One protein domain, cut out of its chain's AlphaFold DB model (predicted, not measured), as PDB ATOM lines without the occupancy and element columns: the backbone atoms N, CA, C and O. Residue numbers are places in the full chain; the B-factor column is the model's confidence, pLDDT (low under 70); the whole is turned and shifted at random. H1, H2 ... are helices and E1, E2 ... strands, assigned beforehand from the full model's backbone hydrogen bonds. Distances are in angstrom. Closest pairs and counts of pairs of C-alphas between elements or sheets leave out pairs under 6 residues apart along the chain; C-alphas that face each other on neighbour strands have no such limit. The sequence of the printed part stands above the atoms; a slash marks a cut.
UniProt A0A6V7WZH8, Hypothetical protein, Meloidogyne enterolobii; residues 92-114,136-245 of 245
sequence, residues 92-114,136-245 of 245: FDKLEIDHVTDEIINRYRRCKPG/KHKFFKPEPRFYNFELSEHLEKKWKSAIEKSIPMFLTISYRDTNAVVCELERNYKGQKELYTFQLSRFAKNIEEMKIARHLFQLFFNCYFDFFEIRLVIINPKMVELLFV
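Overview. This is residues 92 to 114 and 136 to 245 of the 245 residues of the protein "Hypothetical protein" of Meloidogyne enterolobii (UniProt A0A6V7WZH8). A twisted sheet of four strands, E4, E3, E1 and E5, stands beside a cluster of three helices, with H3 next to the sheet and H2 and H4 beyond it. The long hairpin of E3 and E4 makes one side of the sheet, a small strand pair, E2 and E6, lies near one end of E1, and H1 only grazes the sheet, while residues 109 to 114, of which 109 belongs to H1, stick out. The printed part has 133 residues, with four named helices and six named strands in the order E1 H1 H2 E2 E3 E4 H3 E5 E6 H4. The large sheet is mixed and the class is mixed, helices and strands. The whole is compact, with a radius of gyration of the C-alphas of 15.4 A, and rounded, spanning 45 by 35 by 33 A.

Arrangement. The sheet runs E4, residues 192 to 201, E3, residues 180 to 189, E1, residues 92 to 100, and E5, residues 223 to 231. E4 and E3, a hairpin, are antiparallel at 163 degrees, with N 196 and O 185 2.8 A apart. E3 and E1 are antiparallel, with N 184 and O 96 2.8 A apart. E1 and E5 are parallel, with N 95 and O 227 2.9 A apart. H3, residues 207 to 221, is on the sheet, at the sheet's level with a height of 3.5 A; its closest C-alphas to E4 are Ala 213 and Leu 200, 7.1 A apart. E4, H3 and E5 form a split strand-helix-strand unit, two strands running the same way with E3 and E1 between them, and its crossover is right-handed. H4, residues 237 to 244, touches H3 about perpendicular at 78 degrees, the closest C-alphas being Leu 243 and Arg 214 at 5.7 A. H2, residues 153 to 164, touches H4 with residues 158 to 162 alone, opposite ways at a shallow tilt of 33 degrees, only just short of steep; the closest C-alphas are Trp 159 and Leu 242, 7.1 A apart. E2, residues 170 to 172, and E6, residues 233 to 235, are antiparallel, with N 171 and O 234 2.8 A apart. H1, residues 102 to 109, only grazes the sheet, with residues 102 to 106. In H1, H2, H3 and H4 every O i to N i+4 pair is within hydrogen-bond range.

Along the chain. E4 is 29.5 A long, E3 28.6 A, E1 22.0 A and H3 20.8 A. E5 bends by 93 degrees at residue 226. C-alpha 92 opens E1 at (-15.158, -16.021, -35.459), and C-alpha 244 ends H4 at (0.474, -12.078, -19.411).

Size, cuts and confidence. The C-alphas of His 154 and Gly 191, the two farthest apart, are 45.9 A apart. Residues 115 to 135 are not printed, with 17.8 A between C-alphas 114 and 136. Of the links printed whole, none is long. The pLDDT is under 70 at residues 105 to 114 and 136 to 139.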
ATOM      1  N   PHE A  92     -13.930 -15.466 -36.013       84.62
ATOM      2  CA  PHE A  92     -15.158 -16.021 -35.459       84.62
ATOM      3  C   PHE A  92     -16.301 -15.060 -35.775       84.62
ATOM      4  O   PHE A  92     -16.088 -13.853 -35.904       84.62
ATOM      5  N   ASP A  93     -17.511 -15.582 -35.910       87.69
ATOM      6  CA  ASP A  93     -18.665 -14.721 -36.171       87.69
ATOM      7  C   ASP A  93     -19.143 -14.082 -34.877       87.69
ATOM      8  O   ASP A  93     -19.550 -12.924 -34.863       87.69
ATOM      9  N   LYS A  94     -19.043 -14.814 -33.765       90.38
ATOM     10  CA  LYS A  94     -19.573 -14.351 -32.491       90.38
ATOM     11  C   LYS A  94     -18.778 -14.878 -31.300       90.38
ATOM     12  O   LYS A  94     -18.369 -16.036 -31.282       90.38
ATOM     13  N   LEU A  95     -18.574 -14.008 -30.313       92.06
ATOM     14  CA  LEU A  95     -18.142 -14.354 -28.961       92.06
ATOM     15  C   LEU A  95     -19.125 -13.745 -27.960       92.06
ATOM     16  O   LEU A  95     -19.269 -12.525 -27.892       92.06
ATOM     17  N   GLU A  96     -19.773 -14.606 -27.186       91.62
ATOM     18  CA  GLU A  96     -20.614 -14.234 -26.051       91.62
ATOM     19  C   GLU A  96     -19.976 -14.716 -24.754       91.62
ATOM     20  O   GLU A  96     -19.528 -15.855 -24.652       91.62
ATOM     21  N   ILE A  97     -19.927 -13.846 -23.752       90.31
ATOM     22  CA  ILE A  97     -19.473 -14.191 -22.407       90.31
ATOM     23  C   ILE A  97     -20.615 -13.871 -21.452       90.31
ATOM     24  O   ILE A  97     -20.943 -12.698 -21.263       90.31
ATOM     25  N   ASP A  98     -21.205 -14.900 -20.848       88.12
ATOM     26  CA  ASP A  98     -22.353 -14.745 -19.956       88.12
ATOM     27  C   ASP A  98     -22.090 -15.355 -18.577       88.12
ATOM     28  O   ASP A  98     -21.413 -16.379 -18.410       88.12
ATOM     29  N   HIS A  99     -22.648 -14.703 -17.562       83.94
ATOM     30  CA  HIS A  99     -22.750 -15.274 -16.232       83.94
ATOM     31  C   HIS A  99     -23.686 -16.487 -16.276       83.94
ATOM     32  O   HIS A  99     -24.761 -16.451 -16.873       83.94
ATOM     33  N   VAL A 100     -23.300 -17.576 -15.614       77.81
ATOM     34  CA  VAL A 100     -24.140 -18.773 -15.575       77.81
ATOM     35  C   VAL A 100     -24.443 -19.113 -14.131       77.81
ATOM     36  O   VAL A 100     -23.546 -19.314 -13.312       77.81
ATOM     37  N   THR A 101     -25.733 -19.137 -13.802       77.81
ATOM     38  CA  THR A 101     -26.192 -19.567 -12.482       77.81
ATOM     39  C   THR A 101     -26.027 -21.074 -12.341       77.81
ATOM     40  O   THR A 101     -26.099 -21.814 -13.325       77.81
ATOM     41  N   ASP A 102     -25.889 -21.557 -11.105       73.69
ATOM     42  CA  ASP A 102     -25.869 -22.998 -10.841       73.69
ATOM     43  C   ASP A 102     -27.124 -23.693 -11.373       73.69
ATOM     44  O   ASP A 102     -27.063 -24.853 -11.748       73.69
ATOM     45  N   GLU A 103     -28.260 -22.998 -11.462       71.19
ATOM     46  CA  GLU A 103     -29.470 -23.539 -12.075       71.19
ATOM     47  C   GLU A 103     -29.280 -23.818 -13.569       71.19
ATOM     48  O   GLU A 103     -29.624 -24.904 -14.027       71.19
ATOM     49  N   ILE A 104     -28.691 -22.883 -14.318       70.75
ATOM     50  CA  ILE A 104     -28.405 -23.072 -15.742       70.75
ATOM     51  C   ILE A 104     -27.332 -24.156 -15.917       70.75
ATOM     52  O   ILE A 104     -27.530 -25.079 -16.705       70.75
ATOM     53  N   ILE A 105     -26.257 -24.133 -15.116       69.00
ATOM     54  CA  ILE A 105     -25.248 -25.210 -15.098       69.00
ATOM     55  C   ILE A 105     -25.915 -26.556 -14.799       69.00
ATOM     56  O   ILE A 105     -25.616 -27.559 -15.439       69.00
ATOM     57  N   ASN A 106     -26.840 -26.602 -13.844       67.44
ATOM     58  CA  ASN A 106     -27.546 -27.822 -13.483       67.44
ATOM     59  C   ASN A 106     -28.543 -28.251 -14.556       67.44
ATOM     60  O   ASN A 106     -28.735 -29.450 -14.711       67.44
ATOM     61  N   ARG A 107     -29.139 -27.338 -15.328       66.38
ATOM     62  CA  ARG A 107     -29.898 -27.700 -16.534       66.38
ATOM     63  C   ARG A 107     -28.979 -28.363 -17.557       66.38
ATOM     64  O   ARG A 107     -29.336 -29.423 -18.050       66.38
ATOM     65  N   TYR A 108     -27.764 -27.844 -17.758       59.88
ATOM     66  CA  TYR A 108     -26.754 -28.522 -18.579       59.88
ATOM     67  C   TYR A 108     -26.334 -29.891 -18.000       59.88
ATOM     68  O   TYR A 108     -26.177 -30.847 -18.753       59.88
ATOM     69  N   ARG A 109     -26.188 -30.029 -16.670       58.62
ATOM     70  CA  ARG A 109     -25.774 -31.288 -16.002       58.62
ATOM     71  C   ARG A 109     -26.876 -32.346 -15.900       58.62
ATOM     72  O   ARG A 109     -26.582 -33.535 -15.976       58.62
ATOM     73  N   ARG A 110     -28.138 -31.951 -15.696       49.53
ATOM     74  CA  ARG A 110     -29.289 -32.865 -15.521       49.53
ATOM     75  C   ARG A 110     -29.618 -33.651 -16.792       49.53
ATOM     76  O   ARG A 110     -30.372 -34.614 -16.721       49.53
ATOM     77  N   CYS A 111     -29.013 -33.294 -17.919       46.69
ATOM     78  CA  CYS A 111     -29.209 -33.963 -19.196       46.69
ATOM     79  C   CYS A 111     -28.434 -35.290 -19.383       46.69
ATOM     80  O   CYS A 111     -28.604 -35.871 -20.450       46.69
ATOM     81  N   LYS A 112     -27.654 -35.795 -18.397       40.22
ATOM     82  CA  LYS A 112     -27.483 -37.240 -18.032       40.22
ATOM     83  C   LYS A 112     -26.282 -37.505 -17.090       40.22
ATOM     84  O   LYS A 112     -25.221 -36.916 -17.281       40.22
ATOM     85  N   PRO A 113     -26.381 -38.464 -16.146       36.25
ATOM     86  CA  PRO A 113     -25.242 -39.014 -15.412       36.25
ATOM     87  C   PRO A 113     -24.636 -40.228 -16.148       36.25
ATOM     88  O   PRO A 113     -25.369 -41.141 -16.521       36.25
ATOM     89  N   GLY A 114     -23.308 -40.270 -16.323       35.62
ATOM     90  CA  GLY A 114     -22.583 -41.523 -16.620       35.62
ATOM     91  C   GLY A 114     -21.721 -41.597 -17.887       35.62
ATOM     92  O   GLY A 114     -21.115 -42.636 -18.112       35.62
ATOM     93  N   LYS A 136     -25.845 -29.429 -30.994       57.78
ATOM     94  CA  LYS A 136     -24.968 -30.222 -30.136       57.78
ATOM     95  C   LYS A 136     -23.968 -29.280 -29.468       57.78
ATOM     96  O   LYS A 136     -22.925 -28.967 -30.035       57.78
ATOM     97  N   HIS A 137     -24.291 -28.820 -28.263       54.12
ATOM     98  CA  HIS A 137     -23.362 -28.050 -27.447       54.12
ATOM     99  C   HIS A 137     -22.207 -28.957 -27.017       54.12
ATOM    100  O   HIS A 137     -22.394 -29.931 -26.284       54.12
ATOM    101  N   LYS A 138     -21.004 -28.641 -27.493       59.78
ATOM    102  CA  LYS A 138     -19.774 -29.326 -27.113       59.78
ATOM    103  C   LYS A 138     -19.039 -28.452 -26.100       59.78
ATOM    104  O   LYS A 138     -18.475 -27.425 -26.476       59.78
ATOM    105  N   PHE A 139     -19.031 -28.849 -24.823       65.44
ATOM    106  CA  PHE A 139     -18.124 -28.221 -23.860       65.44
ATOM    107  C   PHE A 139     -16.696 -28.504 -24.306       65.44
ATOM    108  O   PHE A 139     -16.256 -29.651 -24.383       65.44
ATOM    109  N   PHE A 140     -15.984 -27.445 -24.649       72.81
ATOM    110  CA  PHE A 140     -14.642 -27.535 -25.169       72.81
ATOM    111  C   PHE A 140     -13.661 -27.370 -24.011       72.81
ATOM    112  O   PHE A 140     -13.443 -26.270 -23.502       72.81
ATOM    113  N   LYS A 141     -13.029 -28.475 -23.603       77.94
ATOM    114  CA  LYS A 141     -11.740 -28.399 -22.912       77.94
ATOM    115  C   LYS A 141     -10.662 -28.360 -24.000       77.94
ATOM    116  O   LYS A 141     -10.640 -29.280 -24.821       77.94
ATOM    117  N   PRO A 142      -9.792 -27.334 -24.050       77.25
ATOM    118  CA  PRO A 142      -8.681 -27.350 -24.991       77.25
ATOM    119  C   PRO A 142      -7.860 -28.627 -24.800       77.25
ATOM    120  O   PRO A 142      -7.785 -29.182 -23.702       77.25
ATOM    121  N   GLU A 143      -7.246 -29.120 -25.869       77.69
ATOM    122  CA  GLU A 143      -6.304 -30.230 -25.740       77.69
ATOM    123  C   GLU A 143      -5.072 -29.770 -24.941       77.69
ATOM    124  O   GLU A 143      -4.613 -28.639 -25.147       77.69
ATOM    125  N   PRO A 144      -4.493 -30.623 -24.072       82.38
ATOM    126  CA  PRO A 144      -3.351 -30.264 -23.229       82.38
ATOM    127  C   PRO A 144      -2.209 -29.575 -23.970       82.38
ATOM    128  O   PRO A 144      -1.656 -28.605 -23.467       82.38
ATOM    129  N   ARG A 145      -1.904 -29.986 -25.206       81.19
ATOM    130  CA  ARG A 145      -0.849 -29.366 -26.025       81.19
ATOM    131  C   ARG A 145      -1.008 -27.855 -26.239       81.19
ATOM    132  O   ARG A 145      -0.020 -27.186 -26.508       81.19
ATOM    133  N   PHE A 146      -2.220 -27.313 -26.127       77.50
ATOM    134  CA  PHE A 146      -2.481 -25.889 -26.348       77.50
ATOM    135  C   PHE A 146      -2.213 -25.009 -25.122       77.50
ATOM    136  O   PHE A 146      -2.030 -23.803 -25.272       77.50
ATOM    137  N   TYR A 147      -2.168 -25.591 -23.922       85.94
ATOM    138  CA  TYR A 147      -1.903 -24.863 -22.676       85.94
ATOM    139  C   TYR A 147      -0.804 -25.497 -21.819       85.94
ATOM    140  O   TYR A 147      -0.457 -24.949 -20.778       85.94
ATOM    141  N   ASN A 148      -0.207 -26.612 -22.239       86.69
ATOM    142  CA  ASN A 148       0.918 -27.236 -21.554       86.69
ATOM    143  C   ASN A 148       2.246 -26.580 -21.957       86.69
ATOM    144  O   ASN A 148       3.101 -27.198 -22.582       86.69
ATOM    145  N   PHE A 149       2.391 -25.301 -21.624       88.81
ATOM    146  CA  PHE A 149       3.660 -24.584 -21.707       88.81
ATOM    147  C   PHE A 149       4.365 -24.603 -20.347       88.81
ATOM    148  O   PHE A 149       3.716 -24.681 -19.296       88.81
ATOM    149  N   GLU A 150       5.694 -24.540 -20.365       92.19
ATOM    150  CA  GLU A 150       6.497 -24.396 -19.152       92.19
ATOM    151  C   GLU A 150       6.313 -22.993 -18.561       92.19
ATOM    152  O   GLU A 150       6.240 -21.994 -19.281       92.19
ATOM    153  N   LEU A 151       6.190 -22.922 -17.236       93.50
ATOM    154  CA  LEU A 151       6.153 -21.658 -16.508       93.50
ATOM    155  C   LEU A 151       7.556 -21.357 -16.000       93.50
ATOM    156  O   LEU A 151       8.247 -22.250 -15.518       93.50
ATOM    157  N   SER A 152       7.959 -20.089 -16.051       94.69
ATOM    158  CA  SER A 152       9.108 -19.666 -15.259       94.69
ATOM    159  C   SER A 152       8.769 -19.777 -13.772       94.69
ATOM    160  O   SER A 152       7.625 -19.548 -13.373       94.69
ATOM    161  N   GLU A 153       9.770 -20.061 -12.940       96.62
ATOM    162  CA  GLU A 153       9.599 -20.164 -11.484       96.62
ATOM    163  C   GLU A 153       8.945 -18.898 -10.895       96.62
ATOM    164  O   GLU A 153       8.047 -18.969 -10.052       96.62
ATOM    165  N   HIS A 154       9.332 -17.725 -11.409       95.31
ATOM    166  CA  HIS A 154       8.742 -16.443 -11.027       95.31
ATOM    167  C   HIS A 154       7.239 -16.373 -11.334       95.31
ATOM    168  O   HIS A 154       6.445 -15.998 -10.466       95.31
ATOM    169  N   LEU A 155       6.836 -16.746 -12.553       94.06
ATOM    170  CA  LEU A 155       5.439 -16.695 -12.977       94.06
ATOM    171  C   LEU A 155       4.596 -17.740 -12.239       94.06
ATOM    172  O   LEU A 155       3.490 -17.438 -11.798       94.06
ATOM    173  N   GLU A 156       5.134 -18.943 -12.037       96.94
ATOM    174  CA  GLU A 156       4.467 -19.988 -11.263       96.94
ATOM    175  C   GLU A 156       4.212 -19.536  -9.819       96.94
ATOM    176  O   GLU A 156       3.091 -19.665  -9.321       96.94
ATOM    177  N   LYS A 157       5.206 -18.927  -9.157       97.88
ATOM    178  CA  LYS A 157       5.043 -18.361  -7.809       97.88
ATOM    179  C   LYS A 157       3.990 -17.249  -7.781       97.88
ATOM    180  O   LYS A 157       3.156 -17.215  -6.873       97.88
ATOM    181  N   LYS A 158       3.991 -16.366  -8.786       97.50
ATOM    182  CA  LYS A 158       2.990 -15.297  -8.950       97.50
ATOM    183  C   LYS A 158       1.577 -15.880  -9.068       97.50
ATOM    184  O   LYS A 158       0.661 -15.411  -8.395       97.50
ATOM    185  N   TRP A 159       1.408 -16.929  -9.871       98.06
ATOM    186  CA  TRP A 159       0.122 -17.598 -10.083       98.06
ATOM    187  C   TRP A 159      -0.353 -18.356  -8.848       98.06
ATOM    188  O   TRP A 159      -1.515 -18.219  -8.477       98.06
ATOM    189  N   LYS A 160       0.539 -19.076  -8.154       98.31
ATOM    190  CA  LYS A 160       0.220 -19.717  -6.867       98.31
ATOM    191  C   LYS A 160      -0.278 -18.698  -5.843       98.31
ATOM    192  O   LYS A 160      -1.309 -18.926  -5.222       98.31
ATOM    193  N   SER A 161       0.383 -17.540  -5.734       98.25
ATOM    194  CA  SER A 161      -0.063 -16.470  -4.831       98.25
ATOM    195  C   SER A 161      -1.428 -15.892  -5.222       98.25
ATOM    196  O   SER A 161      -2.226 -15.565  -4.348       98.25
ATOM    197  N   ALA A 162      -1.722 -15.763  -6.519       98.06
ATOM    198  CA  ALA A 162      -3.029 -15.297  -6.989       98.06
ATOM    199  C   ALA A 162      -4.159 -16.290  -6.672       98.06
ATOM    200  O   ALA A 162      -5.238 -15.866  -6.260       98.06
ATOM    201  N   ILE A 163      -3.889 -17.592  -6.827       98.12
ATOM    202  CA  ILE A 163      -4.807 -18.681  -6.463       98.12
ATOM    203  C   ILE A 163      -5.075 -18.662  -4.954       98.12
ATOM    204  O   ILE A 163      -6.229 -18.648  -4.541       98.12
ATOM    205  N   GLU A 164      -4.026 -18.588  -4.131       98.31
ATOM    206  CA  GLU A 164      -4.140 -18.529  -2.667       98.31
ATOM    207  C   GLU A 164      -4.971 -17.323  -2.205       98.31
ATOM    208  O   GLU A 164      -5.843 -17.441  -1.348       98.31
ATOM    209  N   LYS A 165      -4.769 -16.165  -2.843       98.25
ATOM    210  CA  LYS A 165      -5.540 -14.940  -2.584       98.25
ATOM    211  C   LYS A 165      -6.947 -14.960  -3.185       98.25
ATOM    212  O   LYS A 165      -7.660 -13.970  -3.039       98.25
ATOM    213  N   SER A 166      -7.333 -16.036  -3.876       97.12
ATOM    214  CA  SER A 166      -8.605 -16.156  -4.594       97.12
ATOM    215  C   SER A 166      -8.889 -14.933  -5.472       97.12
ATOM    216  O   SER A 166      -9.965 -14.342  -5.414       97.12
ATOM    217  N   ILE A 167      -7.913 -14.505  -6.280       97.38
ATOM    218  CA  ILE A 167      -8.131 -13.385  -7.204       97.38
ATOM    219  C   ILE A 167      -9.111 -13.846  -8.299       97.38
ATOM    220  O   ILE A 167      -8.845 -14.847  -8.967       97.38
ATOM    221  N   PRO A 168     -10.246 -13.150  -8.511       96.12
ATOM    222  CA  PRO A 168     -11.250 -13.605  -9.463       96.12
ATOM    223  C   PRO A 168     -10.810 -13.378 -10.916       96.12
ATOM    224  O   PRO A 168     -10.299 -12.310 -11.243       96.12
ATOM    225  N   MET A 169     -11.078 -14.331 -11.808       94.75
ATOM    226  CA  MET A 169     -10.916 -14.207 -13.265       94.75
ATOM    227  C   MET A 169     -11.852 -13.156 -13.864       94.75
ATOM    228  O   MET A 169     -11.469 -12.409 -14.764       94.75
ATOM    229  N   PHE A 170     -13.069 -13.074 -13.324       92.69
ATOM    230  CA  PHE A 170     -14.113 -12.158 -13.765       92.69
ATOM    231  C   PHE A 170     -14.812 -11.539 -12.558       92.69
ATOM    232  O   PHE A 170     -14.989 -12.182 -11.521       92.69
ATOM    233  N   LEU A 171     -15.229 -10.290 -12.707       91.31
ATOM    234  CA  LEU A 171     -16.088  -9.583 -11.769       91.31
ATOM    235  C   LEU A 171     -17.528  -9.685 -12.270       91.31
ATOM    236  O   LEU A 171     -17.771  -9.545 -13.464       91.31
ATOM    237  N   THR A 172     -18.477  -9.939 -11.379       89.38
ATOM    238  CA  THR A 172     -19.900 -10.058 -11.717       89.38
ATOM    239  C   THR A 172     -20.608  -8.754 -11.373       89.38
ATOM    240  O   THR A 172     -20.396  -8.205 -10.295       89.38
ATOM    241  N   ILE A 173     -21.456  -8.258 -12.274       86.00
ATOM    242  CA  ILE A 173     -22.321  -7.090 -12.011       86.00
ATOM    243  C   ILE A 173     -23.660  -7.546 -11.398       86.00
ATOM    244  O   ILE A 173     -24.389  -6.766 -10.793       86.00
ATOM    245  N   SER A 174     -23.985  -8.833 -11.534       81.44
ATOM    246  CA  SER A 174     -25.177  -9.439 -10.944       81.44
ATOM    247  C   SER A 174     -25.080  -9.530  -9.419       81.44
ATOM    248  O   SER A 174     -24.028  -9.857  -8.873       81.44
ATOM    249  N   TYR A 175     -26.217  -9.334  -8.743       74.31
ATOM    250  CA  TYR A 175     -26.381  -9.580  -7.304       74.31
ATOM    251  C   TYR A 175     -26.263 -11.062  -6.919       74.31
ATOM    252  O   TYR A 175     -26.242 -11.391  -5.737       74.31
ATOM    253  N   ARG A 176     -26.241 -11.973  -7.900       77.50
ATOM    254  CA  ARG A 176     -26.083 -13.405  -7.652       77.50
ATOM    255  C   ARG A 176     -24.610 -13.777  -7.720       77.50
ATOM    256  O   ARG A 176     -23.960 -13.537  -8.736       77.50
ATOM    257  N   ASP A 177     -24.121 -14.435  -6.675       76.38
ATOM    258  CA  ASP A 177     -22.800 -15.048  -6.688       76.38
ATOM    259  C   ASP A 177     -22.769 -16.202  -7.690       76.38
ATOM    260  O   ASP A 177     -23.285 -17.291  -7.445       76.38
ATOM    261  N   THR A 178     -22.170 -15.958  -8.853       79.38
ATOM    262  CA  THR A 178     -21.889 -17.010  -9.828       79.38
ATOM    263  C   THR A 178     -20.462 -17.499  -9.658       79.38
ATOM    264  O   THR A 178     -19.522 -16.706  -9.602       79.38
ATOM    265  N   ASN A 179     -20.287 -18.817  -9.627       85.31
ATOM    266  CA  ASN A 179     -18.972 -19.444  -9.494       85.31
ATOM    267  C   ASN A 179     -18.278 -19.689 -10.836       85.31
ATOM    268  O   ASN A 179     -17.111 -20.079 -10.848       85.31
ATOM    269  N   ALA A 180     -18.970 -19.480 -11.958       87.38
ATOM    270  CA  ALA A 180     -18.418 -19.681 -13.287       87.38
ATOM    271  C   ALA A 180     -19.046 -18.738 -14.320       87.38
ATOM    272  O   ALA A 180     -20.146 -18.215 -14.138       87.38
ATOM    273  N   VAL A 181     -18.320 -18.567 -15.415       86.06
ATOM    274  CA  VAL A 181     -18.725 -17.847 -16.619       86.06
ATOM    275  C   VAL A 181     -18.655 -18.827 -17.781       86.06
ATOM    276  O   VAL A 181     -17.749 -19.667 -17.828       86.06
ATOM    277  N   VAL A 182     -19.604 -18.729 -18.707       86.50
ATOM    278  CA  VAL A 182     -19.558 -19.472 -19.964       86.50
ATOM    279  C   VAL A 182     -19.196 -18.516 -21.087       86.50
ATOM    280  O   VAL A 182     -19.759 -17.432 -21.201       86.50
ATOM    281  N   CYS A 183     -18.216 -18.916 -21.887       86.81
ATOM    282  CA  CYS A 183     -17.829 -18.225 -23.105       86.81
ATOM    283  C   CYS A 183     -18.263 -19.084 -24.290       86.81
ATOM    284  O   CYS A 183     -17.840 -20.235 -24.400       86.81
ATOM    285  N   GLU A 184     -19.080 -18.539 -25.174       88.75
ATOM    286  CA  GLU A 184     -19.537 -19.197 -26.388       88.75
ATOM    287  C   GLU A 184     -18.869 -18.546 -27.592       88.75
ATOM    288  O   GLU A 184     -18.985 -17.341 -27.801       88.75
ATOM    289  N   LEU A 185     -18.149 -19.344 -28.377       87.50
ATOM    290  CA  LEU A 185     -17.574 -18.925 -29.646       87.50
ATOM    291  C   LEU A 185     -18.316 -19.615 -30.774       87.50
ATOM    292  O   LEU A 185     -18.396 -20.840 -30.818       87.50
ATOM    293  N   GLU A 186     -18.804 -18.823 -31.712       89.19
ATOM    294  CA  GLU A 186     -19.488 -19.299 -32.902       89.19
ATOM    295  C   GLU A 186     -18.649 -19.014 -34.144       89.19
ATOM    296  O   GLU A 186     -18.088 -17.926 -34.323       89.19
ATOM    297  N   ARG A 187     -18.583 -20.015 -35.019       85.31
ATOM    298  CA  ARG A 187     -17.929 -19.919 -36.317       85.31
ATOM    299  C   ARG A 187     -18.735 -20.653 -37.376       85.31
ATOM    300  O   ARG A 187     -18.961 -21.851 -37.268       85.31
ATOM    301  N   ASN A 188     -19.075 -19.963 -38.448       85.00
ATOM    302  CA  ASN A 188     -19.660 -20.523 -39.649       85.00
ATOM    303  C   ASN A 188     -18.527 -20.856 -40.619       85.00
ATOM    304  O   ASN A 188     -17.850 -19.983 -41.164       85.00
ATOM    305  N   TYR A 189     -18.298 -22.147 -40.835       77.94
ATOM    306  CA  TYR A 189     -17.288 -22.639 -41.759       77.94
ATOM    307  C   TYR A 189     -17.939 -23.552 -42.794       77.94
ATOM    308  O   TYR A 189     -18.549 -24.561 -42.459       77.94
ATOM    309  N   LYS A 190     -17.835 -23.181 -44.080       85.75
ATOM    310  CA  LYS A 190     -18.427 -23.928 -45.210       85.75
ATOM    311  C   LYS A 190     -19.932 -24.221 -45.041       85.75
ATOM    312  O   LYS A 190     -20.399 -25.300 -45.387       85.75
ATOM    313  N   GLY A 191     -20.681 -23.259 -44.495       86.88
ATOM    314  CA  GLY A 191     -22.124 -23.392 -44.255       86.88
ATOM    315  C   GLY A 191     -22.497 -24.238 -43.033       86.88
ATOM    316  O   GLY A 191     -23.682 -24.434 -42.783       86.88
ATOM    317  N   GLN A 192     -21.517 -24.721 -42.265       81.38
ATOM    318  CA  GLN A 192     -21.741 -25.396 -40.990       81.38
ATOM    319  C   GLN A 192     -21.417 -24.453 -39.833       81.38
ATOM    320  O   GLN A 192     -20.352 -23.833 -39.807       81.38
ATOM    321  N   LYS A 193     -22.342 -24.362 -38.879       86.00
ATOM    322  CA  LYS A 193     -22.168 -23.615 -37.635       86.00
ATOM    323  C   LYS A 193     -21.447 -24.490 -36.613       86.00
ATOM    324  O   LYS A 193     -21.964 -25.522 -36.196       86.00
ATOM    325  N   GLU A 194     -20.262 -24.065 -36.203       84.75
ATOM    326  CA  GLU A 194     -19.486 -24.644 -35.112       84.75
ATOM    327  C   GLU A 194     -19.666 -23.776 -33.865       84.75
ATOM    328  O   GLU A 194     -19.422 -22.567 -33.905       84.75
ATOM    329  N   LEU A 195     -20.074 -24.394 -32.757       83.25
ATOM    330  CA  LEU A 195     -20.218 -23.732 -31.465       83.25
ATOM    331  C   LEU A 195     -19.230 -24.335 -30.467       83.25
ATOM    332  O   LEU A 195     -19.207 -25.548 -30.247       83.25
ATOM    333  N   TYR A 196     -18.428 -23.476 -29.852       83.31
ATOM    334  CA  TYR A 196     -17.445 -23.837 -28.843       83.31
ATOM    335  C   TYR A 196     -17.844 -23.196 -27.517       83.31
ATOM    336  O   TYR A 196     -17.821 -21.973 -27.390       83.31
ATOM    337  N   THR A 197     -18.184 -24.014 -26.524       85.50
ATOM    338  CA  THR A 197     -18.599 -23.534 -25.203       85.50
ATOM    339  C   THR A 197     -17.491 -23.801 -24.191       85.50
ATOM    340  O   THR A 197     -17.114 -24.949 -23.957       85.50
ATOM    341  N   PHE A 198     -16.974 -22.751 -23.566       85.44
ATOM    342  CA  PHE A 198     -15.926 -22.823 -22.554       85.44
ATOM    343  C   PHE A 198     -16.496 -22.423 -21.207       85.44
ATOM    344  O   PHE A 198     -17.135 -21.383 -21.091       85.44
ATOM    345  N   GLN A 199     -16.216 -23.209 -20.175       89.00
ATOM    346  CA  GLN A 199     -16.536 -22.834 -18.805       89.00
ATOM    347  C   GLN A 199     -15.266 -22.369 -18.099       89.00
ATOM    348  O   GLN A 199     -14.274 -23.098 -18.046       89.00
ATOM    349  N   LEU A 200     -15.311 -21.172 -17.522       89.31
ATOM    350  CA  LEU A 200     -14.246 -20.636 -16.687       89.31
ATOM    351  C   LEU A 200     -14.746 -20.434 -15.262       89.31
ATOM    352  O   LEU A 200     -15.750 -19.763 -15.032       89.31
ATOM    353  N   SER A 201     -14.028 -21.005 -14.298       91.62
ATOM    354  CA  SER A 201     -14.265 -20.758 -12.876       91.62
ATOM    355  C   SER A 201     -14.014 -19.284 -12.547       91.62
ATOM    356  O   SER A 201     -13.069 -18.674 -13.051       91.62
ATOM    357  N   ARG A 202     -14.822 -18.715 -11.644       93.12
ATOM    358  CA  ARG A 202     -14.613 -17.362 -11.108       93.12
ATOM    359  C   ARG A 202     -13.257 -17.252 -10.425       93.12
ATOM    360  O   ARG A 202     -12.608 -16.230 -10.574       93.12
ATOM    361  N   PHE A 203     -12.816 -18.303  -9.742       95.38
ATOM    362  CA  PHE A 203     -11.499 -18.400  -9.118       95.38
ATOM    363  C   PHE A 203     -10.779 -19.620  -9.677       95.38
ATOM    364  O   PHE A 203     -11.365 -20.704  -9.715       95.38
ATOM    365  N   ALA A 204      -9.526 -19.455 -10.102       96.25
ATOM    366  CA  ALA A 204      -8.711 -20.600 -10.483       96.25
ATOM    367  C   ALA A 204      -8.334 -21.405  -9.239       96.25
ATOM    368  O   ALA A 204      -7.871 -20.845  -8.249       96.25
ATOM    369  N   LYS A 205      -8.509 -22.722  -9.305       96.06
ATOM    370  CA  LYS A 205      -8.222 -23.638  -8.190       96.06
ATOM    371  C   LYS A 205      -6.797 -24.169  -8.208       96.06
ATOM    372  O   LYS A 205      -6.291 -24.640  -7.195       96.06
ATOM    373  N   ASN A 206      -6.164 -24.156  -9.376       97.06
ATOM    374  CA  ASN A 206      -4.840 -24.717  -9.591       97.06
ATOM    375  C   ASN A 206      -4.164 -24.069 -10.810       97.06
ATOM    376  O   ASN A 206      -4.755 -23.273 -11.544       97.06
ATOM    377  N   ILE A 207      -2.894 -24.416 -11.020       97.31
ATOM    378  CA  ILE A 207      -2.084 -23.896 -12.127       97.31
ATOM    379  C   ILE A 207      -2.618 -24.339 -13.495       97.31
ATOM    380  O   ILE A 207      -2.502 -23.583 -14.456       97.31
ATOM    381  N   GLU A 208      -3.225 -25.522 -13.601       95.25
ATOM    382  CA  GLU A 208      -3.830 -25.986 -14.856       95.25
ATOM    383  C   GLU A 208      -4.974 -25.057 -15.288       95.25
ATOM    384  O   GLU A 208      -4.989 -24.597 -16.428       95.25
ATOM    385  N   GLU A 209      -5.872 -24.687 -14.370       94.38
ATOM    386  CA  GLU A 209      -6.951 -23.729 -14.643       94.38
ATOM    387  C   GLU A 209      -6.407 -22.348 -15.048       94.38
ATOM    388  O   GLU A 209      -6.946 -21.722 -15.959       94.38
ATOM    389  N   MET A 210      -5.298 -21.893 -14.450       97.00
ATOM    390  CA  MET A 210      -4.621 -20.654 -14.869       97.00
ATOM    391  C   MET A 210      -4.052 -20.758 -16.290       97.00
ATOM    392  O   MET A 210      -4.187 -19.822 -17.080       97.00
ATOM    393  N   LYS A 211      -3.446 -21.899 -16.649       94.38
ATOM    394  CA  LYS A 211      -2.935 -22.156 -18.005       94.38
ATOM    395  C   LYS A 211      -4.070 -22.164 -19.032       94.38
ATOM    396  O   LYS A 211      -3.936 -21.539 -20.086       94.38
ATOM    397  N   ILE A 212      -5.194 -22.809 -18.708       92.12
ATOM    398  CA  ILE A 212      -6.401 -22.811 -19.544       92.12
ATOM    399  C   ILE A 212      -6.925 -21.381 -19.712       92.12
ATOM    400  O   ILE A 212      -7.118 -20.941 -20.842       92.12
ATOM    401  N   ALA A 213      -7.087 -20.620 -18.625       93.50
ATOM    402  CA  ALA A 213      -7.561 -19.239 -18.688       93.50
ATOM    403  C   ALA A 213      -6.642 -18.340 -19.527       93.50
ATOM    404  O   ALA A 213      -7.130 -17.596 -20.380       93.50
ATOM    405  N   ARG A 214      -5.314 -18.449 -19.359       94.25
ATOM    406  CA  ARG A 214      -4.347 -17.738 -20.210       94.25
ATOM    407  C   ARG A 214      -4.549 -18.089 -21.678       94.25
ATOM    408  O   ARG A 214      -4.609 -17.184 -22.502       94.25
ATOM    409  N   HIS A 215      -4.663 -19.376 -21.998       88.62
ATOM    410  CA  HIS A 215      -4.878 -19.825 -23.369       88.62
ATOM    411  C   HIS A 215      -6.179 -19.259 -23.958       88.62
ATOM    412  O   HIS A 215      -6.173 -18.770 -25.084       88.62
ATOM    413  N   LEU A 216      -7.280 -19.254 -23.201       89.50
ATOM    414  CA  LEU A 216      -8.554 -18.705 -23.671       89.50
ATOM    415  C   LEU A 216      -8.505 -17.194 -23.872       89.50
ATOM    416  O   LEU A 216      -8.910 -16.717 -24.927       89.50
ATOM    417  N   PHE A 217      -7.947 -16.432 -22.931       89.00
ATOM    418  CA  PHE A 217      -7.767 -14.993 -23.138       89.00
ATOM    419  C   PHE A 217      -6.832 -14.695 -24.301       89.00
ATOM    420  O   PHE A 217      -7.063 -13.757 -25.056       89.00
ATOM    421  N   GLN A 218      -5.813 -15.524 -24.502       85.31
ATOM    422  CA  GLN A 218      -4.961 -15.429 -25.671       85.31
ATOM    423  C   GLN A 218      -5.752 -15.704 -26.954       85.31
ATOM    424  O   GLN A 218      -5.546 -14.998 -27.931       85.31
ATOM    425  N   LEU A 219      -6.687 -16.658 -26.976       83.56
ATOM    426  CA  LEU A 219      -7.597 -16.809 -28.115       83.56
ATOM    427  C   LEU A 219      -8.449 -15.550 -28.303       83.56
ATOM    428  O   LEU A 219      -8.478 -15.013 -29.405       83.56
ATOM    429  N   PHE A 220      -9.080 -15.035 -27.247       84.62
ATOM    430  CA  PHE A 220      -9.964 -13.868 -27.339       84.62
ATOM    431  C   PHE A 220      -9.230 -12.621 -27.832       84.62
ATOM    432  O   PHE A 220      -9.723 -11.924 -28.709       84.62
ATOM    433  N   PHE A 221      -8.025 -12.355 -27.334       81.19
ATOM    434  CA  PHE A 221      -7.266 -11.164 -27.719       81.19
ATOM    435  C   PHE A 221      -6.631 -11.255 -29.108       81.19
ATOM    436  O   PHE A 221      -6.175 -10.241 -29.625       81.19
ATOM    437  N   ASN A 222      -6.599 -12.445 -29.716       72.81
ATOM    438  CA  ASN A 222      -5.950 -12.677 -31.010       72.81
ATOM    439  C   ASN A 222      -6.903 -13.189 -32.095       72.81
ATOM    440  O   ASN A 222      -6.464 -13.630 -33.161       72.81
ATOM    441  N   CYS A 223      -8.204 -13.137 -31.824       82.25
ATOM    442  CA  CYS A 223      -9.245 -13.423 -32.793       82.25
ATOM    443  C   CYS A 223      -9.994 -12.143 -33.150       82.25
ATOM    444  O   CYS A 223     -10.082 -11.203 -32.362       82.25
ATOM    445  N   TYR A 224     -10.549 -12.132 -34.357       82.88
ATOM    446  CA  TYR A 224     -11.506 -11.120 -34.774       82.88
ATOM    447  C   TYR A 224     -12.921 -11.695 -34.666       82.88
ATOM    448  O   TYR A 224     -13.148 -12.840 -35.069       82.88
ATOM    449  N   PHE A 225     -13.847 -10.894 -34.138       84.44
ATOM    450  CA  PHE A 225     -15.249 -11.251 -33.937       84.44
ATOM    451  C   PHE A 225     -16.136 -10.256 -34.686       84.44
ATOM    452  O   PHE A 225     -15.957  -9.049 -34.519       84.44
ATOM    453  N   ASP A 226     -17.086 -10.743 -35.491       84.38
ATOM    454  CA  ASP A 226     -18.101  -9.866 -36.104       84.38
ATOM    455  C   ASP A 226     -19.091  -9.347 -35.048       84.38
ATOM    456  O   ASP A 226     -19.527  -8.198 -35.113       84.38
ATOM    457  N   PHE A 227     -19.393 -10.170 -34.043       89.06
ATOM    458  CA  PHE A 227     -20.196  -9.815 -32.881       89.06
ATOM    459  C   PHE A 227     -19.462 -10.178 -31.586       89.06
ATOM    460  O   PHE A 227     -18.993 -11.303 -31.411       89.06
ATOM    461  N   PHE A 228     -19.373  -9.230 -30.657       89.88
ATOM    462  CA  PHE A 228     -18.745  -9.432 -29.357       89.88
ATOM    463  C   PHE A 228     -19.636  -8.862 -28.264       89.88
ATOM    464  O   PHE A 228     -19.907  -7.660 -28.250       89.88
ATOM    465  N   GLU A 229     -20.071  -9.717 -27.345       90.19
ATOM    466  CA  GLU A 229     -20.938  -9.318 -26.247       90.19
ATOM    467  C   GLU A 229     -20.481  -9.942 -24.928       90.19
ATOM    468  O   GLU A 229     -20.223 -11.140 -24.826       90.19
ATOM    469  N   ILE A 230     -20.396  -9.107 -23.892       88.69
ATOM    470  CA  ILE A 230     -20.151  -9.542 -22.520       88.69
ATOM    471  C   ILE A 230     -21.362  -9.126 -21.689       88.69
ATOM    472  O   ILE A 230     -21.632  -7.934 -21.537       88.69
ATOM    473  N   ARG A 231     -22.085 -10.100 -21.134       88.25
ATOM    474  CA  ARG A 231     -23.273  -9.860 -20.312       88.25
ATOM    475  C   ARG A 231     -22.958 -10.092 -18.845       88.25
ATOM    476  O   ARG A 231     -22.536 -11.170 -18.444       88.25
ATOM    477  N   LEU A 232     -23.209  -9.062 -18.035       88.62
ATOM    478  CA  LEU A 232     -23.235  -9.136 -16.567       88.62
ATOM    479  C   LEU A 232     -21.918  -9.587 -15.904       88.62
ATOM    480  O   LEU A 232     -21.886  -9.823 -14.692       88.62
ATOM    481  N   VAL A 233     -20.824  -9.630 -16.666       90.31
ATOM    482  CA  VAL A 233     -19.472  -9.930 -16.194       90.31
ATOM    483  C   VAL A 233     -18.464  -8.940 -16.772       90.31
ATOM    484  O   VAL A 233     -18.695  -8.315 -17.800       90.31
ATOM    485  N   ILE A 234     -17.329  -8.787 -16.103       89.19
ATOM    486  CA  ILE A 234     -16.194  -7.974 -16.541       89.19
ATOM    487  C   ILE A 234     -14.943  -8.830 -16.368       89.19
ATOM    488  O   ILE A 234     -14.728  -9.394 -15.296       89.19
ATOM    489  N   ILE A 235     -14.100  -8.931 -17.398       90.56
ATOM    490  CA  ILE A 235     -12.790  -9.589 -17.269       90.56
ATOM    491  C   ILE A 235     -11.971  -8.811 -16.239       90.56
ATOM    492  O   ILE A 235     -11.780  -7.607 -16.394       90.56
ATOM    493  N   ASN A 236     -11.478  -9.475 -15.192       93.88
ATOM    494  CA  ASN A 236     -10.709  -8.786 -14.164       93.88
ATOM    495  C   ASN A 236      -9.367  -8.310 -14.759       93.88
ATOM    496  O   ASN A 236      -8.516  -9.151 -15.073       93.88
ATOM    497  N   PRO A 237      -9.118  -6.989 -14.877       91.19
ATOM    498  CA  PRO A 237      -7.882  -6.483 -15.468       91.19
ATOM    499  C   PRO A 237      -6.647  -6.937 -14.686       91.19
ATOM    500  O   PRO A 237      -5.600  -7.185 -15.282       91.19
ATOM    501  N   LYS A 238      -6.774  -7.139 -13.364       93.94
ATOM    502  CA  LYS A 238      -5.675  -7.663 -12.553       93.94
ATOM    503  C   LYS A 238      -5.318  -9.097 -12.934       93.94
ATOM    504  O   LYS A 238      -4.140  -9.445 -12.907       93.94
ATOM    505  N   MET A 239      -6.301  -9.914 -13.322       94.38
ATOM    506  CA  MET A 239      -6.014 -11.258 -13.822       94.38
ATOM    507  C   MET A 239      -5.365 -11.245 -15.200       94.38
ATOM    508  O   MET A 239      -4.456 -12.034 -15.433       94.38
ATOM    509  N   VAL A 240      -5.751 -10.331 -16.088       89.88
ATOM    510  CA  VAL A 240      -5.061 -10.178 -17.379       89.88
ATOM    511  C   VAL A 240      -3.584  -9.840 -17.156       89.88
ATOM    512  O   VAL A 240      -2.711 -10.498 -17.716       89.88
ATOM    513  N   GLU A 241      -3.284  -8.890 -16.268       89.00
ATOM    514  CA  GLU A 241      -1.903  -8.568 -15.890       89.00
ATOM    515  C   GLU A 241      -1.171  -9.791 -15.315       89.00
ATOM    516  O   GLU A 241      -0.044 -10.072 -15.699       89.00
ATOM    517  N   LEU A 242      -1.812 -10.557 -14.428       93.50
ATOM    518  CA  LEU A 242      -1.218 -11.754 -13.830       93.50
ATOM    519  C   LEU A 242      -0.900 -12.846 -14.855       93.50
ATOM    520  O   LEU A 242       0.097 -13.550 -14.696       93.50
ATOM    521  N   LEU A 243      -1.743 -13.019 -15.873       91.25
ATOM    522  CA  LEU A 243      -1.590 -14.091 -16.856       91.25
ATOM    523  C   LEU A 243      -0.553 -13.763 -17.929       91.25
ATOM    524  O   LEU A 243       0.052 -14.699 -18.452       91.25
ATOM    525  N   PHE A 244      -0.338 -12.486 -18.257       85.88
ATOM    526  CA  PHE A 244       0.474 -12.078 -19.411       85.88
ATOM    527  C   PHE A 244       1.731 -11.260 -19.085       85.88
ATOM    528  O   PHE A 244       2.604 -11.178 -19.949       85.88
ATOM    529  N   VAL A 245       1.843 -10.689 -17.881       77.62
ATOM    530  CA  VAL A 245       2.990  -9.882 -17.410       77.62
ATOM    531  C   VAL A 245       3.648 -10.581 -16.230       77.62
ATOM    532  O   VAL A 245       4.883 -10.515 -16.098       77.62
TER     533      VAL A 245